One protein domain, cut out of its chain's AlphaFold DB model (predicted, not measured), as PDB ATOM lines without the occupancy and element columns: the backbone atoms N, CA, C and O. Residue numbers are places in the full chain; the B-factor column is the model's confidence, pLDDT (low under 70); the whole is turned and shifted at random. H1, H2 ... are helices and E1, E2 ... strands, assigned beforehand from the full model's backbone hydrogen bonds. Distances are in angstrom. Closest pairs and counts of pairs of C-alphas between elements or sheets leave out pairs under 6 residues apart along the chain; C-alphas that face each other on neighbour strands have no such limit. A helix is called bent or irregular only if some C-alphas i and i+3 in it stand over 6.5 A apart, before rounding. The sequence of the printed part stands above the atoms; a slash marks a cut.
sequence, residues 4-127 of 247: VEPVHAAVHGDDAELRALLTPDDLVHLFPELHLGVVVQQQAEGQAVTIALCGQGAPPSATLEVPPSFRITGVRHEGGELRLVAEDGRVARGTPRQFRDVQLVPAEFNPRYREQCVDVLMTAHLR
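AT A GLANCE: This is residues 4 to 127 of the 247 residues of an uncharacterized protein of Actinosynnema pretiosum (UniProt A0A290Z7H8). Two antiparallel sheets face each other as a sandwich, with E1 to E4 in the larger and E5 to E7 in the smaller. H1 packs on the larger sheet's face turned away from the smaller one, with H2 beside H1; H3 lies at the side of E4 and E7, bridging the two sheets there. The printed part has 124 residues, with three named helices and seven named strands in the order H1 H2 E1 E2 E3 E4 E5 E6 E7 H3. The sheet orders are E1 E2 E3 E4 and E5 E6 E7, and the class is mixed, helices and strands. It is compact, with a radius of gyration of the C-alphas of 14.0 A and spans of 41 by 30 by 28 A.

IN THESE COORDINATES: H1, residues 4 to 11, begins at C-alpha 4 (106.702, 126.988, 85.100), and H2 holds residues 16 to 20. E1 is residues 27 to 31, E2 36 to 43 with 22.5 A, E3 46 to 53 with 23.3 A, and E4 62 to 66. E5, residues 72 to 78, measures 16.7 A from C-alpha 72 (103.909, 141.550, 97.013); E6 is 81 to 86 and E7 91 to 94. H3, residues 113 to 126, measures 19.8 A and ends at C-alpha 126 (123.723, 141.514, 95.331); it is irregular, with C-alphas 122 and 125 7.7 A apart.

HOW THE PARTS SIT: E1 to E4 form a meander, each strand the antiparallel neighbour of the one before, with N 29 and O 38 at 2.9 A, N 39 and O 50 at 2.9 A, and N 49 and O 64 at 2.8 A. E5 to E7 form a second meander, with N 76 and O 83 at 2.9 A and N 84 and O 92 at 2.8 A. The sheets' facing parts are 10.2 A centre to centre, their strands at 12 degrees; the closest C-alphas of E1 and E5, His 29 and Val 75, are 6.7 A apart. H1 is on the larger sheet, 8.0 A high, slantwise to the strands at 55 degrees to E2 on the local plane. H1 and H2 touch, Pro 6 and Leu 18 having the closest C-alphas at 4.9 A. H3 is on the smaller sheet at a height of 6.6 A, over none of its strands; its closest C-alphas to E7 are His 125 and Gly 94, 3.9 A. H3 only grazes the larger sheet with residues 114 to 121. Every O i to N i+4 pair is within hydrogen-bond range in H1 and H2, and 7 of 10 in H3.

THE WHOLE: The C-alphas farthest apart, Gly 13 and Pro 111, are 41.7 A apart. The printed part has no cut. The link from E7 to H3, residues 95 to 112, is long, and residues 106 to 111 stand free. Mean pLDDT of the printed part is 89.5, with residues 56 to 60 and 101 under 70.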
ATOM      1  N   VAL A   4     105.695 126.643  86.108       85.81
ATOM      2  CA  VAL A   4     106.702 126.988  85.100       85.81
ATOM      3  C   VAL A   4     106.208 126.757  83.668       85.81
ATOM      4  O   VAL A   4     106.337 127.651  82.840       85.81
ATOM      5  N   GLU A   5     105.621 125.593  83.391       88.50
ATOM      6  CA  GLU A   5     105.132 125.229  82.055       88.50
ATOM      7  C   GLU A   5     103.918 126.076  81.618       88.50
ATOM      8  O   GLU A   5     103.996 126.694  80.554       88.50
ATOM      9  N   PRO A   6     102.851 126.235  82.433       90.81
ATOM     10  CA  PRO A   6     101.761 127.161  82.115       90.81
ATOM     11  C   PRO A   6     102.218 128.609  81.893       90.81
ATOM     12  O   PRO A   6     101.696 129.301  81.020       90.81
ATOM     13  N   VAL A   7     103.203 129.090  82.661       90.81
ATOM     14  CA  VAL A   7     103.765 130.437  82.469       90.81
ATOM     15  C   VAL A   7     104.541 130.522  81.157       90.81
ATOM     16  O   VAL A   7     104.425 131.519  80.449       90.81
ATOM     17  N   HIS A   8     105.287 129.473  80.802       90.06
ATOM     18  CA  HIS A   8     105.996 129.387  79.526       90.06
ATOM     19  C   HIS A   8     105.046 129.518  78.336       90.06
ATOM     20  O   HIS A   8     105.284 130.340  77.450       90.06
ATOM     21  N   ALA A   9     103.943 128.769  78.351       90.25
ATOM     22  CA  ALA A   9     102.902 128.852  77.330       90.25
ATOM     23  C   ALA A   9     102.278 130.260  77.269       90.25
ATOM     24  O   ALA A   9     102.174 130.849  76.188       90.25
ATOM     25  N   ALA A  10     101.974 130.852  78.430       93.38
ATOM     26  CA  ALA A  10     101.357 132.174  78.520       93.38
ATOM     27  C   ALA A  10     102.244 133.284  77.939       93.38
ATOM     28  O   ALA A  10     101.752 134.161  77.229       93.38
ATOM     29  N   VAL A  11     103.560 133.225  78.170       91.81
ATOM     30  CA  VAL A  11     104.537 134.154  77.570       91.81
ATOM     31  C   VAL A  11     104.515 134.091  76.036       91.81
ATOM     32  O   VAL A  11     104.751 135.103  75.379       91.81
ATOM     33  N   HIS A  12     104.176 132.935  75.461       90.50
ATOM     34  CA  HIS A  12     104.042 132.727  74.016       90.50
ATOM     35  C   HIS A  12     102.608 132.921  73.489       90.50
ATOM     36  O   HIS A  12     102.345 132.657  72.315       90.50
ATOM     37  N   GLY A  13     101.697 133.428  74.323       91.50
ATOM     38  CA  GLY A  13     100.332 133.794  73.940       91.50
ATOM     39  C   GLY A  13      99.259 132.738  74.214       91.50
ATOM     40  O   GLY A  13      98.103 132.990  73.881       91.50
ATOM     41  N   ASP A  14      99.599 131.599  74.826       94.06
ATOM     42  CA  ASP A  14      98.629 130.589  75.272       94.06
ATOM     43  C   ASP A  14      98.516 130.581  76.802       94.06
ATOM     44  O   ASP A  14      99.279 129.920  77.502       94.06
ATOM     45  N   ASP A  15      97.580 131.364  77.341       94.56
ATOM     46  CA  ASP A  15      97.417 131.556  78.785       94.56
ATOM     47  C   ASP A  15      96.228 130.798  79.395       94.56
ATOM     48  O   ASP A  15      95.902 131.003  80.567       94.56
ATOM     49  N   ALA A  16      95.581 129.914  78.629       94.50
ATOM     50  CA  ALA A  16      94.361 129.236  79.057       94.50
ATOM     51  C   ALA A  16      94.589 128.357  80.295       94.50
ATOM     52  O   ALA A  16      93.837 128.446  81.270       94.50
ATOM     53  N   GLU A  17      95.648 127.545  80.275       92.44
ATOM     54  CA  GLU A  17      96.020 126.693  81.404       92.44
ATOM     55  C   GLU A  17      96.448 127.530  82.610       92.44
ATOM     56  O   GLU A  17      95.977 127.288  83.718       92.44
ATOM     57  N   LEU A  18      97.260 128.573  82.398       93.50
ATOM     58  CA  LEU A  18      97.676 129.461  83.479       93.50
ATOM     59  C   LEU A  18      96.459 130.090  84.169       93.50
ATOM     60  O   LEU A  18      96.346 130.019  85.386       93.50
ATOM     61  N   ARG A  19      95.503 130.637  83.413       92.94
ATOM     62  CA  ARG A  19      94.282 131.234  83.981       92.94
ATOM     63  C   ARG A  19      93.416 130.232  84.739       92.94
ATOM     64  O   ARG A  19      92.786 130.616  85.717       92.94
ATOM     65  N   ALA A  20      93.375 128.970  84.311       93.88
ATOM     66  CA  ALA A  20      92.622 127.927  85.004       93.88
ATOM     67  C   ALA A  20      93.209 127.579  86.385       93.88
ATOM     68  O   ALA A  20      92.493 127.059  87.240       93.88
ATOM     69  N   LEU A  21      94.496 127.868  86.604       92.94
ATOM     70  CA  LEU A  21      95.227 127.565  87.836       92.94
ATOM     71  C   LEU A  21      95.284 128.741  88.822       92.94
ATOM     72  O   LEU A  21      95.810 128.574  89.923       92.94
ATOM     73  N   LEU A  22      94.776 129.914  88.433       93.75
ATOM     74  CA  LEU A  22      94.888 131.149  89.202       93.75
ATOM     75  C   LEU A  22      93.554 131.613  89.774       93.75
ATOM     76  O   LEU A  22      92.475 131.376  89.229       93.75
ATOM     77  N   THR A  23      93.657 132.323  90.886       93.19
ATOM     78  CA  THR A  23      92.563 133.025  91.546       93.19
ATOM     79  C   THR A  23      92.551 134.508  91.152       93.19
ATOM     80  O   THR A  23      93.557 135.029  90.671       93.19
ATOM     81  N   PRO A  24      91.434 135.231  91.362       92.06
ATOM     82  CA  PRO A  24      91.358 136.664  91.059       92.06
ATOM     83  C   PRO A  24      92.357 137.547  91.824       92.06
ATOM     84  O   PRO A  24      92.621 138.663  91.383       92.06
ATOM     85  N   ASP A  25      92.887 137.063  92.951       92.62
ATOM     86  CA  ASP A  25      93.834 137.790  93.806       92.62
ATOM     87  C   ASP A  25      95.308 137.486  93.465       92.62
ATOM     88  O   ASP A  25      96.226 138.044  94.082       92.62
ATOM     89  N   ASP A  26      95.550 136.597  92.498       95.62
ATOM     90  CA  ASP A  26      96.891 136.283  92.014       95.62
ATOM     91  C   ASP A  26      97.369 137.350  91.023       95.62
ATOM     92  O   ASP A  26      96.608 137.872  90.203       95.62
ATOM     93  N   LEU A  27      98.662 137.671  91.071       95.94
ATOM     94  CA  LEU A  27      99.270 138.628  90.147       95.94
ATOM     95  C   LEU A  27      99.931 137.881  88.996       95.94
ATOM     96  O   LEU A  27     100.709 136.955  89.223       95.94
ATOM     97  N   VAL A  28      99.686 138.332  87.768       96.06
ATOM     98  CA  VAL A  28     100.335 137.806  86.562       96.06
ATOM     99  C   VAL A  28     100.950 138.954  85.787       96.06
ATOM    100  O   VAL A  28     100.260 139.890  85.387       96.06
ATOM    101  N   HIS A  29     102.250 138.858  85.548       95.25
ATOM    102  CA  HIS A  29     103.002 139.814  84.753       95.25
ATOM    103  C   HIS A  29     103.804 139.065  83.694       95.25
ATOM    104  O   HIS A  29     104.709 138.299  84.013       95.25
ATOM    105  N   LEU A  30     103.454 139.285  82.429       94.12
ATOM    106  CA  LEU A  30     104.128 138.692  81.280       94.12
ATOM    107  C   LEU A  30     104.902 139.788  80.548       94.12
ATOM    108  O   LEU A  30     104.358 140.859  80.280       94.12
ATOM    109  N   PHE A  31     106.145 139.485  80.195       91.44
ATOM    110  CA  PHE A  31     107.046 140.313  79.400       91.44
ATOM    111  C   PHE A  31     107.494 139.492  78.176       91.44
ATOM    112  O   PHE A  31     108.601 138.936  78.175       91.44
ATOM    113  N   PRO A  32     106.626 139.316  77.154       90.31
ATOM    114  CA  PRO A  32     106.913 138.464  75.996       90.31
ATOM    115  C   PRO A  32     108.195 138.849  75.256       90.31
ATOM    116  O   PRO A  32     108.953 137.980  74.835       90.31
ATOM    117  N   GLU A  33     108.480 140.147  75.158       89.56
ATOM    118  CA  GLU A  33     109.686 140.702  74.542       89.56
ATOM    119  C   GLU A  33     110.981 140.326  75.273       89.56
ATOM    120  O   GLU A  33     112.062 140.399  74.693       89.56
ATOM    121  N   LEU A  34     110.870 139.904  76.532       87.50
ATOM    122  CA  LEU A  34     111.976 139.428  77.362       87.50
ATOM    123  C   LEU A  34     111.933 137.910  77.567       87.50
ATOM    124  O   LEU A  34     112.760 137.378  78.306       87.50
ATOM    125  N   HIS A  35     110.964 137.215  76.961       89.94
ATOM    126  CA  HIS A  35     110.661 135.813  77.241       89.94
ATOM    127  C   HIS A  35     110.528 135.543  78.751       89.94
ATOM    128  O   HIS A  35     111.091 134.580  79.260       89.94
ATOM    129  N   LEU A  36     109.823 136.405  79.487       90.88
ATOM    130  CA  LEU A  36     109.764 136.352  80.948       90.88
ATOM    131  C   LEU A  36     108.321 136.398  81.448       90.88
ATOM    132  O   LEU A  36     107.540 137.246  81.027       90.88
ATOM    133  N   GLY A  37     107.981 135.523  82.388       93.00
ATOM    134  CA  GLY A  37     106.715 135.557  83.112       93.00
ATOM    135  C   GLY A  37     106.939 135.525  84.619       93.00
ATOM    136  O   GLY A  37     107.789 134.786  85.111       93.00
ATOM    137  N   VAL A  38     106.176 136.330  85.353       94.50
ATOM    138  CA  VAL A  38     106.170 136.362  86.817       94.50
ATOM    139  C   VAL A  38     104.744 136.175  87.307       94.50
ATOM    140  O   VAL A  38     103.844 136.919  86.915       94.50
ATOM    141  N   VAL A  39     104.547 135.195  88.180       95.62
ATOM    142  CA  VAL A  39     103.261 134.917  88.817       95.62
ATOM    143  C   VAL A  39     103.426 134.958  90.322       95.62
ATOM    144  O   VAL A  39     104.329 134.321  90.850       95.62
ATOM    145  N   VAL A  40     102.547 135.682  91.007       95.94
ATOM    146  CA  VAL A  40     102.474 135.719  92.469       95.94
ATOM    147  C   VAL A  40     101.155 135.087  92.884       95.94
ATOM    148  O   VAL A  40     100.101 135.690  92.700       95.94
ATOM    149  N   GLN A  41     101.220 133.873  93.424       95.25
ATOM    150  CA  GLN A  41     100.057 133.153  93.927       95.25
ATOM    151  C   GLN A  41      99.838 133.446  95.405       95.25
ATOM    152  O   GLN A  41     100.784 133.372  96.191       95.25
ATOM    153  N   GLN A  42      98.597 133.711  95.799       93.44
ATOM    154  CA  GLN A  42      98.222 133.760  97.208       93.44
ATOM    155  C   GLN A  42      98.219 132.345  97.797       93.44
ATOM    156  O   GLN A  42      97.754 131.385  97.180       93.44
ATOM    157  N   GLN A  43      98.727 132.209  99.017       90.44
ATOM    158  CA  GLN A  43      98.738 130.961  99.772       90.44
ATOM    159  C   GLN A  43      98.275 131.211 101.210       90.44
ATOM    160  O   GLN A  43      98.260 132.343 101.688       90.44
ATOM    161  N   ALA A  44      97.899 130.146 101.923       85.69
ATOM    162  CA  ALA A  44      97.433 130.262 103.307       85.69
ATOM    163  C   ALA A  44      98.480 130.909 104.234       85.69
ATOM    164  O   ALA A  44      98.123 131.644 105.153       85.69
ATOM    165  N   GLU A  45      99.764 130.660 103.972       87.00
ATOM    166  CA  GLU A  45     100.874 131.124 104.806       87.00
ATOM    167  C   GLU A  45     101.695 132.261 104.187       87.00
ATOM    168  O   GLU A  45     102.744 132.607 104.722       87.00
ATOM    169  N   GLY A  46     101.222 132.884 103.104       91.75
ATOM    170  CA  GLY A  46     101.961 133.937 102.410       91.75
ATOM    171  C   GLY A  46     101.664 133.946 100.919       91.75
ATOM    172  O   GLY A  46     100.510 133.864 100.502       91.75
ATOM    173  N   GLN A  47     102.706 134.062 100.110       94.69
ATOM    174  CA  GLN A  47     102.618 134.000  98.660       94.69
ATOM    175  C   GLN A  47     103.707 133.085  98.101       94.69
ATOM    176  O   GLN A  47     104.774 132.935  98.691       94.69
ATOM    177  N   ALA A  48     103.453 132.516  96.927       92.62
ATOM    178  CA  ALA A  48     104.474 131.849  96.130       92.62
ATOM    179  C   ALA A  48     104.704 132.630  94.840       92.62
ATOM    180  O   ALA A  48     103.768 132.885  94.083       92.62
ATOM    181  N   VAL A  49     105.953 132.993  94.575       92.56
ATOM    182  CA  VAL A  49     106.350 133.692  93.353       92.56
ATOM    183  C   VAL A  49     107.002 132.699  92.411       92.56
ATOM    184  O   VAL A  49     107.995 132.079  92.764       92.56
ATOM    185  N   THR A  50     106.473 132.567  91.201       92.06
ATOM    186  CA  THR A  50     107.120 131.846  90.101       92.06
ATOM    187  C   THR A  50     107.691 132.856  89.114       92.06
ATOM    188  O   THR A  50     106.955 133.707  88.619       92.06
ATOM    189  N   ILE A  51     108.981 132.749  88.804       90.69
ATOM    190  CA  ILE A  51     109.684 133.550  87.797       90.69
ATOM    191  C   ILE A  51     110.177 132.593  86.711       90.69
ATOM    192  O   ILE A  51     111.069 131.784  86.964       90.69
ATOM    193  N   ALA A  52     109.604 132.670  85.511       88.31
ATOM    194  CA  ALA A  52     109.917 131.771  84.404       88.31
ATOM    195  C   ALA A  52     110.568 132.516  83.233       88.31
ATOM    196  O   ALA A  52     109.956 133.401  82.631       88.31
ATOM    197  N   LEU A  53     111.797 132.125  82.890       86.06
ATOM    198  CA  LEU A  53     112.485 132.542  81.668       86.06
ATOM    199  C   LEU A  53     112.245 131.505  80.564       86.06
ATOM    200  O   LEU A  53     112.408 130.308  80.775       86.06
ATOM    201  N   CYS A  54     111.851 131.968  79.381       78.94
ATOM    202  CA  CYS A  54     111.114 131.169  78.407       78.94
ATOM    203  C   CYS A  54     111.836 130.952  77.063       78.94
ATOM    204  O   CYS A  54     111.207 130.559  76.083       78.94
ATOM    205  N   GLY A  55     113.152 131.169  77.002       72.56
ATOM    206  CA  GLY A  55     113.967 131.027  75.786       72.56
ATOM    207  C   GLY A  55     114.700 129.684  75.629       72.56
ATOM    208  O   GLY A  55     114.834 128.899  76.565       72.56
ATOM    209  N   GLN A  56     115.234 129.434  74.429       54.56
ATOM    210  CA  GLN A  56     116.177 128.334  74.173       54.56
ATOM    211  C   GLN A  56     117.462 128.548  74.993       54.56
ATOM    212  O   GLN A  56     118.099 129.591  74.869       54.56
ATOM    213  N   GLY A  57     117.829 127.576  75.837       55.84
ATOM    214  CA  GLY A  57     118.964 127.704  76.761       55.84
ATOM    215  C   GLY A  57     118.703 128.622  77.962       55.84
ATOM    216  O   GLY A  57     119.654 129.003  78.642       55.84
ATOM    217  N   ALA A  58     117.443 128.996  78.220       53.59
ATOM    218  CA  ALA A  58     117.092 129.787  79.392       53.59
ATOM    219  C   ALA A  58     117.467 129.040  80.686       53.59
ATOM    220  O   ALA A  58     117.246 127.827  80.774       53.59
ATOM    221  N   PRO A  59     118.030 129.735  81.691       53.59
ATOM    222  CA  PRO A  59     118.271 129.126  82.987       53.59
ATOM    223  C   PRO A  59     116.938 128.662  83.599       53.59
ATOM    224  O   PRO A  59     115.888 129.234  83.289       53.59
ATOM    225  N   PRO A  60     116.959 127.638  84.465       64.62
ATOM    226  CA  PRO A  60     115.756 127.121  85.102       64.62
ATOM    227  C   PRO A  60     115.013 128.222  85.868       64.62
ATOM    228  O   PRO A  60     115.614 129.090  86.505       64.62
ATOM    229  N   SER A  61     113.689 128.169  85.777       77.69
ATOM    230  CA  SER A  61     112.751 129.037  86.486       77.69
ATOM    231  C   SER A  61     112.937 128.965  88.001       77.69
ATOM    232  O   SER A  61     113.307 127.922  88.540       77.69
ATOM    233  N   ALA A  62     112.624 130.057  88.695       81.69
ATOM    234  CA  ALA A  62     112.674 130.129  90.150       81.69
ATOM    235  C   ALA A  62     111.264 130.070  90.746       81.69
ATOM    236  O   ALA A  62     110.334 130.687  90.220       81.69
ATOM    237  N   THR A  63     111.132 129.374  91.872       86.19
ATOM    238  CA  THR A  63     109.963 129.466  92.749       86.19
ATOM    239  C   THR A  63     110.434 129.946  94.110       86.19
ATOM    240  O   THR A  63     111.324 129.336  94.694       86.19
ATOM    241  N   LEU A  64     109.846 131.030  94.600       88.19
ATOM    242  CA  LEU A  64     110.195 131.655  95.867       88.19
ATOM    243  C   LEU A  64     108.993 131.664  96.793       88.19
ATOM    244  O   LEU A  64     107.890 132.037  96.388       88.19
ATOM    245  N   GLU A  65     109.227 131.303  98.044       90.50
ATOM    246  CA  GLU A  65     108.271 131.550  99.109       90.50
ATOM    247  C   GLU A  65     108.400 132.996  99.590       90.50
ATOM    248  O   GLU A  65     109.500 133.521  99.780       90.50
ATOM    249  N   VAL A  66     107.260 133.656  99.764       92.69
ATOM    250  CA  VAL A  66     107.179 135.043 100.207       92.69
ATOM    251  C   VAL A  66     106.295 135.096 101.449       92.69
ATOM    252  O   VAL A  66     105.091 134.843 101.362       92.69
ATOM    253  N   PRO A  67     106.858 135.425 102.619       93.62
ATOM    254  CA  PRO A  67     106.095 135.439 103.856       93.62
ATOM    255  C   PRO A  67     105.088 136.601 103.876       93.62
ATOM    256  O   PRO A  67     105.277 137.603 103.179       93.62
ATOM    257  N   PRO A  68     104.056 136.553 104.743       93.62
ATOM    258  CA  PRO A  68     103.039 137.604 104.829       93.62
ATOM    259  C   PRO A  68     103.628 138.972 105.187       93.62
ATOM    260  O   PRO A  68     103.077 140.008 104.828       93.62
ATOM    261  N   SER A  69     104.774 138.977 105.874       94.62
ATOM    262  CA  SER A  69     105.523 140.184 106.201       94.62
ATOM    263  C   SER A  69     106.105 140.888 104.978       94.62
ATOM    264  O   SER A  69     106.512 142.027 105.133       94.62
ATOM    265  N   PHE A  70     106.160 140.272 103.791       96.00
ATOM    266  CA  PHE A  70     106.638 140.874 102.540       96.00
ATOM    267  C   PHE A  70     105.613 140.710 101.411       96.00
ATOM    268  O   PHE A  70     105.948 140.338 100.292       96.00
ATOM    269  N   ARG A  71     104.332 140.954 101.699       95.81
ATOM    270  CA  ARG A  71     103.263 140.749 100.719       95.81
ATOM    271  C   ARG A  71     103.480 141.583  99.453       95.81
ATOM    272  O   ARG A  71     103.379 142.805  99.493       95.81
ATOM    273  N   ILE A  72     103.723 140.932  98.324       97.06
ATOM    274  CA  ILE A  72     103.909 141.550  97.013       97.06
ATOM    275  C   ILE A  72     102.555 141.975  96.452       97.06
ATOM    276  O   ILE A  72     101.614 141.183  96.371       97.06
ATOM    277  N   THR A  73     102.489 143.233  96.028       96.69
ATOM    278  CA  THR A  73     101.310 143.868  95.419       96.69
ATOM    279  C   THR A  73     101.565 144.344  93.991       96.69
ATOM    280  O   THR A  73     100.632 144.734  93.295       96.69
ATOM    281  N   GLY A  74     102.813 144.294  93.521       96.44
ATOM    282  CA  GLY A  74     103.134 144.628  92.142       96.44
ATOM    283  C   GLY A  74     104.468 144.065  91.681       96.44
ATOM    284  O   GLY A  74     105.402 143.904  92.466       96.44
ATOM    285  N   VAL A  75     104.561 143.816  90.377       96.38
ATOM    286  CA  VAL A  75     105.796 143.416  89.700       96.38
ATOM    287  C   VAL A  75     106.089 144.410  88.584       96.38
ATOM    288  O   VAL A  75     105.195 144.830  87.847       96.38
ATOM    289  N   ARG A  76     107.353 144.812  88.463       94.69
ATOM    290  CA  ARG A  76     107.839 145.692  87.396       94.69
ATOM    291  C   ARG A  76     109.139 145.146  86.822       94.69
ATOM    292  O   ARG A  76     109.864 144.433  87.509       94.69
ATOM    293  N   HIS A  77     109.439 145.543  85.593       92.44
ATOM    294  CA  HIS A  77     110.745 145.351  84.984       92.44
ATOM    295  C   HIS A  77     111.304 146.719  84.577       92.44
ATOM    296  O   HIS A  77     110.664 147.452  83.822       92.44
ATOM    297  N   GLU A  78     112.462 147.092  85.115       91.25
ATOM    298  CA  GLU A  78     113.071 148.410  84.919       91.25
ATOM    299  C   GLU A  78     114.595 148.279  84.918       91.25
ATOM    300  O   GLU A  78     115.169 147.682  85.825       91.25
ATOM    301  N   GLY A  79     115.264 148.835  83.904       86.00
ATOM    302  CA  GLY A  79     116.732 148.834  83.846       86.00
ATOM    303  C   GLY A  79     117.376 147.444  83.746       86.00
ATOM    304  O   GLY A  79     118.538 147.305  84.103       86.00
ATOM    305  N   GLY A  80     116.638 146.429  83.278       86.06
ATOM    306  CA  GLY A  80     117.103 145.035  83.219       86.06
ATOM    307  C   GLY A  80     116.884 144.240  84.511       86.06
ATOM    308  O   GLY A  80     117.248 143.068  84.573       86.06
ATOM    309  N   GLU A  81     116.284 144.851  85.535       92.00
ATOM    310  CA  GLU A  81     115.961 144.199  86.801       92.00
ATOM    311  C   GLU A  81     114.457 143.962  86.930       92.00
ATOM    312  O   GLU A  81     113.629 144.808  86.569       92.00
ATOM    313  N   LEU A  82     114.102 142.834  87.541       93.62
ATOM    314  CA  LEU A  82     112.792 142.643  88.138       93.62
ATOM    315  C   LEU A  82     112.711 143.403  89.459       93.62
ATOM    316  O   LEU A  82     113.663 143.437  90.238       93.62
ATOM    317  N   ARG A  83     111.545 143.990  89.719       96.56
ATOM    318  CA  ARG A  83     111.214 144.694  90.958       96.56
ATOM    319  C   ARG A  83     109.903 144.155  91.511       96.56
ATOM    320  O   ARG A  83     108.850 144.370  90.909       96.56
ATOM    321  N   LEU A  84     109.979 143.476  92.650       96.50
ATOM    322  CA  LEU A  84     108.835 142.983  93.414       96.50
ATOM    323  C   LEU A  84     108.513 144.015  94.497       96.50
ATOM    324  O   LEU A  84     109.329 144.268  95.385       96.50
ATOM    325  N   VAL A  85     107.352 144.654  94.385       97.62
ATOM    326  CA  VAL A  85     106.923 145.747  95.264       97.62
ATOM    327  C   VAL A  85     106.022 145.180  96.352       97.62
ATOM    328  O   VAL A  85     104.963 144.625  96.050       97.62
ATOM    329  N   ALA A  86     106.437 145.328  97.605       97.38
ATOM    330  CA  ALA A  86     105.657 144.935  98.765       97.38
ATOM    331  C   ALA A  86     104.581 145.981  99.107       97.38
ATOM    332  O   ALA A  86     104.704 147.161  98.778       97.38
ATOM    333  N   GLU A  87     103.522 145.548  99.791       96.62
ATOM    334  CA  GLU A  87     102.415 146.380 100.284       96.62
ATOM    335  C   GLU A  87     102.897 147.553 101.153       96.62
ATOM    336  O   GLU A  87     102.343 148.648 101.085       96.62
ATOM    337  N   ASP A  88     103.967 147.351 101.923       96.06
ATOM    338  CA  ASP A  88     104.571 148.369 102.790       96.06
ATOM    339  C   ASP A  88     105.560 149.308 102.071       96.06
ATOM    340  O   ASP A  88     106.194 150.156 102.701       96.06
ATOM    341  N   GLY A  89     105.695 149.168 100.750       96.69
ATOM    342  CA  GLY A  89     106.552 149.996  99.907       96.69
ATOM    343  C   GLY A  89     108.001 149.523  99.790       96.69
ATOM    344  O   GLY A  89     108.755 150.124  99.021       96.69
ATOM    345  N   ARG A  90     108.416 148.454 100.487       97.56
ATOM    346  CA  ARG A  90     109.724 147.832 100.225       97.56
ATOM    347  C   ARG A  90     109.768 147.245  98.816       97.56
ATOM    348  O   ARG A  90     108.753 146.845  98.249       97.56
ATOM    349  N   VAL A  91     110.969 147.193  98.244       97.12
ATOM    350  CA  VAL A  91     111.188 146.687  96.885       97.12
ATOM    351  C   VAL A  91     112.337 145.693  96.894       97.12
ATOM    352  O   VAL A  91     113.481 146.068  97.151       97.12
ATOM    353  N   ALA A  92     112.029 144.438  96.574       95.50
ATOM    354  CA  ALA A  92     113.033 143.441  96.238       95.50
ATOM    355  C   ALA A  92     113.394 143.602  94.759       95.50
ATOM    356  O   ALA A  92     112.510 143.705  93.905       95.50
ATOM    357  N   ARG A  93     114.688 143.651  94.453       94.75
ATOM    358  CA  ARG A  93     115.197 143.822  93.088       94.75
ATOM    359  C   ARG A  93     116.270 142.792  92.765       94.75
ATOM    360  O   ARG A  93     116.952 142.326  93.676       94.75
ATOM    361  N   GLY A  94     116.417 142.489  91.482       90.88
ATOM    362  CA  GLY A  94     117.445 141.605  90.936       90.88
ATOM    363  C   GLY A  94     117.093 141.143  89.524       90.88
ATOM    364  O   GLY A  94     115.975 141.348  89.048       90.88
ATOM    365  N   THR A  95     118.033 140.511  88.832       88.62
ATOM    366  CA  THR A  95     117.731 139.783  87.592       88.62
ATOM    367  C   THR A  95     116.932 138.508  87.907       88.62
ATOM    368  O   THR A  95     116.997 138.003  89.029       88.62
ATOM    369  N   PRO A  96     116.195 137.920  86.947       85.25
ATOM    370  CA  PRO A  96     115.520 136.639  87.174       85.25
ATOM    371  C   PRO A  96     116.459 135.535  87.697       85.25
ATOM    372  O   PRO A  96     116.075 134.768  88.576       85.25
ATOM    373  N   ARG A  97     117.714 135.493  87.218       82.31
ATOM    374  CA  ARG A  97     118.742 134.549  87.690       82.31
ATOM    375  C   ARG A  97     119.162 134.833  89.132       82.31
ATOM    376  O   ARG A  97     119.316 133.906  89.909       82.31
ATOM    377  N   GLN A  98     119.260 136.102  89.515       86.00
ATOM    378  CA  GLN A  98     119.536 136.523  90.891       86.00
ATOM    379  C   GLN A  98     118.379 136.291  91.859       86.00
ATOM    380  O   GLN A  98     118.540 136.565  93.041       86.00
ATOM    381  N   PHE A  99     117.213 135.841  91.398       85.38
ATOM    382  CA  PHE A  99     116.126 135.347  92.242       85.38
ATOM    383  C   PHE A  99     116.131 133.811  92.356       85.38
ATOM    384  O   PHE A  99     115.351 133.260  93.123       85.38
ATOM    385  N   ARG A 100     117.023 133.117  91.640       76.75
ATOM    386  CA  ARG A 100     117.213 131.659  91.671       76.75
ATOM    387  C   ARG A 100     118.106 131.231  92.849       76.75
ATOM    388  O   ARG A 100     118.645 132.084  93.549       76.75
ATOM    389  N   ASP A 101     118.247 129.918  93.052       68.75
ATOM    390  CA  ASP A 101     119.289 129.269  93.866       68.75
ATOM    391  C   ASP A 101     119.387 129.818  95.295       68.75
ATOM    392  O   ASP A 101     120.456 130.128  95.799       68.75
ATOM    393  N   VAL A 102     118.237 130.009  95.938       73.00
ATOM    394  CA  VAL A 102     118.196 130.335  97.362       73.00
ATOM    395  C   VAL A 102     118.234 129.026  98.134       73.00
ATOM    396  O   VAL A 102     117.272 128.260  98.055       73.00
ATOM    397  N   GLN A 103     119.289 128.799  98.910       82.12
ATOM    398  CA  GLN A 103     119.285 127.738  99.909       82.12
ATOM    399  C   GLN A 103     118.948 128.321 101.281       82.12
ATOM    400  O   GLN A 103     119.566 129.269 101.761       82.12
ATOM    401  N   LEU A 104     117.903 127.773 101.892       88.12
ATOM    402  CA  LEU A 104     117.521 128.034 103.271       88.12
ATOM    403  C   LEU A 104     117.252 126.692 103.930       88.12
ATOM    404  O   LEU A 104     116.682 125.793 103.310       88.12
ATOM    405  N   VAL A 105     117.607 126.590 105.207       91.06
ATOM    406  CA  VAL A 105     117.182 125.456 106.026       91.06
ATOM    407  C   VAL A 105     115.649 125.448 106.075       91.06
ATOM    408  O   VAL A 105     115.085 126.498 106.411       91.06
ATOM    409  N   PRO A 106     114.978 124.320 105.765       89.94
ATOM    410  CA  PRO A 106     113.519 124.235 105.711       89.94
ATOM    411  C   PRO A 106     112.811 124.737 106.977       89.94
ATOM    412  O   PRO A 106     113.341 124.654 108.090       89.94
ATOM    413  N   ALA A 107     111.595 125.259 106.805       91.06
ATOM    414  CA  ALA A 107     110.828 125.936 107.854       91.06
ATOM    415  C   ALA A 107     110.585 125.071 109.102       91.06
ATOM    416  O   ALA A 107     110.559 125.593 110.216       91.06
ATOM    417  N   GLU A 108     110.435 123.757 108.935       93.06
ATOM    418  CA  GLU A 108     110.244 122.795 110.022       93.06
ATOM    419  C   GLU A 108     111.436 122.722 110.988       93.06
ATOM    420  O   GLU A 108     111.256 122.398 112.164       93.06
ATOM    421  N   PHE A 109     112.633 123.072 110.516       92.12
ATOM    422  CA  PHE A 109     113.875 123.039 111.286       92.12
ATOM    423  C   PHE A 109     114.383 124.433 111.659       92.12
ATOM    424  O   PHE A 109     115.275 124.573 112.495       92.12
ATOM    425  N   ASN A 110     113.824 125.474 111.045       92.38
ATOM    426  CA  ASN A 110     114.369 126.818 111.087       92.38
ATOM    427  C   ASN A 110     113.349 127.826 111.638       92.38
ATOM    428  O   ASN A 110     112.504 128.340 110.898       92.38
ATOM    429  N   PRO A 111     113.455 128.209 112.926       90.69
ATOM    430  CA  PRO A 111     112.517 129.150 113.538       90.69
ATOM    431  C   PRO A 111     112.600 130.561 112.939       90.69
ATOM    432  O   PRO A 111     111.704 131.375 113.163       90.69
ATOM    433  N   ARG A 112     113.665 130.868 112.185       91.94
ATOM    434  CA  ARG A 112     113.897 132.162 111.533       91.94
ATOM    435  C   ARG A 112     113.614 132.132 110.033       91.94
ATOM    436  O   ARG A 112     113.809 133.152 109.377       91.94
ATOM    437  N   TYR A 113     113.109 131.019 109.498       91.88
ATOM    438  CA  TYR A 113     112.907 130.812 108.063       91.88
ATOM    439  C   TYR A 113     112.188 131.986 107.389       91.88
ATOM    440  O   TYR A 113     112.683 132.549 106.419       91.88
ATOM    441  N   ARG A 114     111.078 132.458 107.972       92.75
ATOM    442  CA  ARG A 114     110.316 133.589 107.413       92.75
ATOM    443  C   ARG A 114     111.097 134.904 107.396       92.75
ATOM    444  O   ARG A 114     110.927 135.682 106.466       92.75
ATOM    445  N   GLU A 115     111.932 135.178 108.398       92.75
ATOM    446  CA  GLU A 115     112.806 136.363 108.384       92.75
ATOM    447  C   GLU A 115     113.845 136.235 107.266       92.75
ATOM    448  O   GLU A 115     114.039 137.161 106.480       92.75
ATOM    449  N   GLN A 116     114.448 135.054 107.144       91.19
ATOM    450  CA  GLN A 116     115.480 134.776 106.154       91.19
ATOM    451  C   GLN A 116     114.938 134.803 104.716       91.19
ATOM    452  O   GLN A 116     115.619 135.317 103.832       91.19
ATOM    453  N   CYS A 117     113.696 134.361 104.469       91.62
ATOM    454  CA  CYS A 117     113.036 134.538 103.170       91.62
ATOM    455  C   CYS A 117     112.989 136.018 102.759       91.62
ATOM    456  O   CYS A 117     113.263 136.352 101.606       91.62
ATOM    457  N   VAL A 118     112.676 136.924 103.695       93.06
ATOM    458  CA  VAL A 118     112.676 138.372 103.420       93.06
ATOM    459  C   VAL A 118     114.086 138.869 103.119       93.06
ATOM    460  O   VAL A 118     114.271 139.600 102.145       93.06
ATOM    461  N   ASP A 119     115.076 138.474 103.916       89.44
ATOM    462  CA  ASP A 119     116.464 138.904 103.722       89.44
ATOM    463  C   ASP A 119     117.010 138.463 102.361       89.44
ATOM    464  O   ASP A 119     117.636 139.254 101.650       89.44
ATOM    465  N   VAL A 120     116.714 137.232 101.953       88.00
ATOM    466  CA  VAL A 120     117.052 136.712 100.627       88.00
ATOM    467  C   VAL A 120     116.408 137.552  99.526       88.00
ATOM    468  O   VAL A 120     117.097 137.986  98.603       88.00
ATOM    469  N   LEU A 121     115.099 137.814  99.615       90.19
ATOM    470  CA  LEU A 121     114.387 138.618  98.617       90.19
ATOM    471  C   LEU A 121     115.005 140.014  98.495       90.19
ATOM    472  O   LEU A 121     115.273 140.495  97.394       90.19
ATOM    473  N   MET A 122     115.274 140.655  99.632       91.81
ATOM    474  CA  MET A 122     115.822 142.009  99.679       91.81
ATOM    475  C   MET A 122     117.269 142.087  99.186       91.81
ATOM    476  O   MET A 122     117.690 143.131  98.679       91.81
ATOM    477  N   THR A 123     118.025 140.994  99.288       88.44
ATOM    478  CA  THR A 123     119.436 140.943  98.880       88.44
ATOM    479  C   THR A 123     119.687 140.235  97.552       88.44
ATOM    480  O   THR A 123     120.838 140.151  97.131       88.44
ATOM    481  N   ALA A 124     118.629 139.849  96.830       89.12
ATOM    482  CA  ALA A 124     118.712 139.189  95.527       89.12
ATOM    483  C   ALA A 124     119.682 139.887  94.551       89.12
ATOM    484  O   ALA A 124     120.609 139.248  94.065       89.12
ATOM    485  N   HIS A 125     119.548 141.203  94.344       88.31
ATOM    486  CA  HIS A 125     120.416 142.001  93.457       88.31
ATOM    487  C   HIS A 125     121.916 141.983  93.765       88.31
ATOM    488  O   HIS A 125     122.711 142.387  92.918       88.31
ATOM    489  N   LEU A 126     122.313 141.587  94.973       84.94
ATOM    490  CA  LEU A 126     123.723 141.514  95.331       84.94
ATOM    491  C   LEU A 126     124.340 140.203  94.826       84.94
ATOM    492  O   LEU A 126     125.543 140.134  94.614       84.94
ATOM    493  N   ARG A 127     123.548 139.155  94.593       82.06
ATOM    494  CA  ARG A 127     124.085 137.826  94.294       82.06
ATOM    495  C   ARG A 127     124.846 137.805  92.954       82.06
ATOM    496  O   ARG A 127     124.332 138.338  91.965       82.06
TER     497      ARG A 127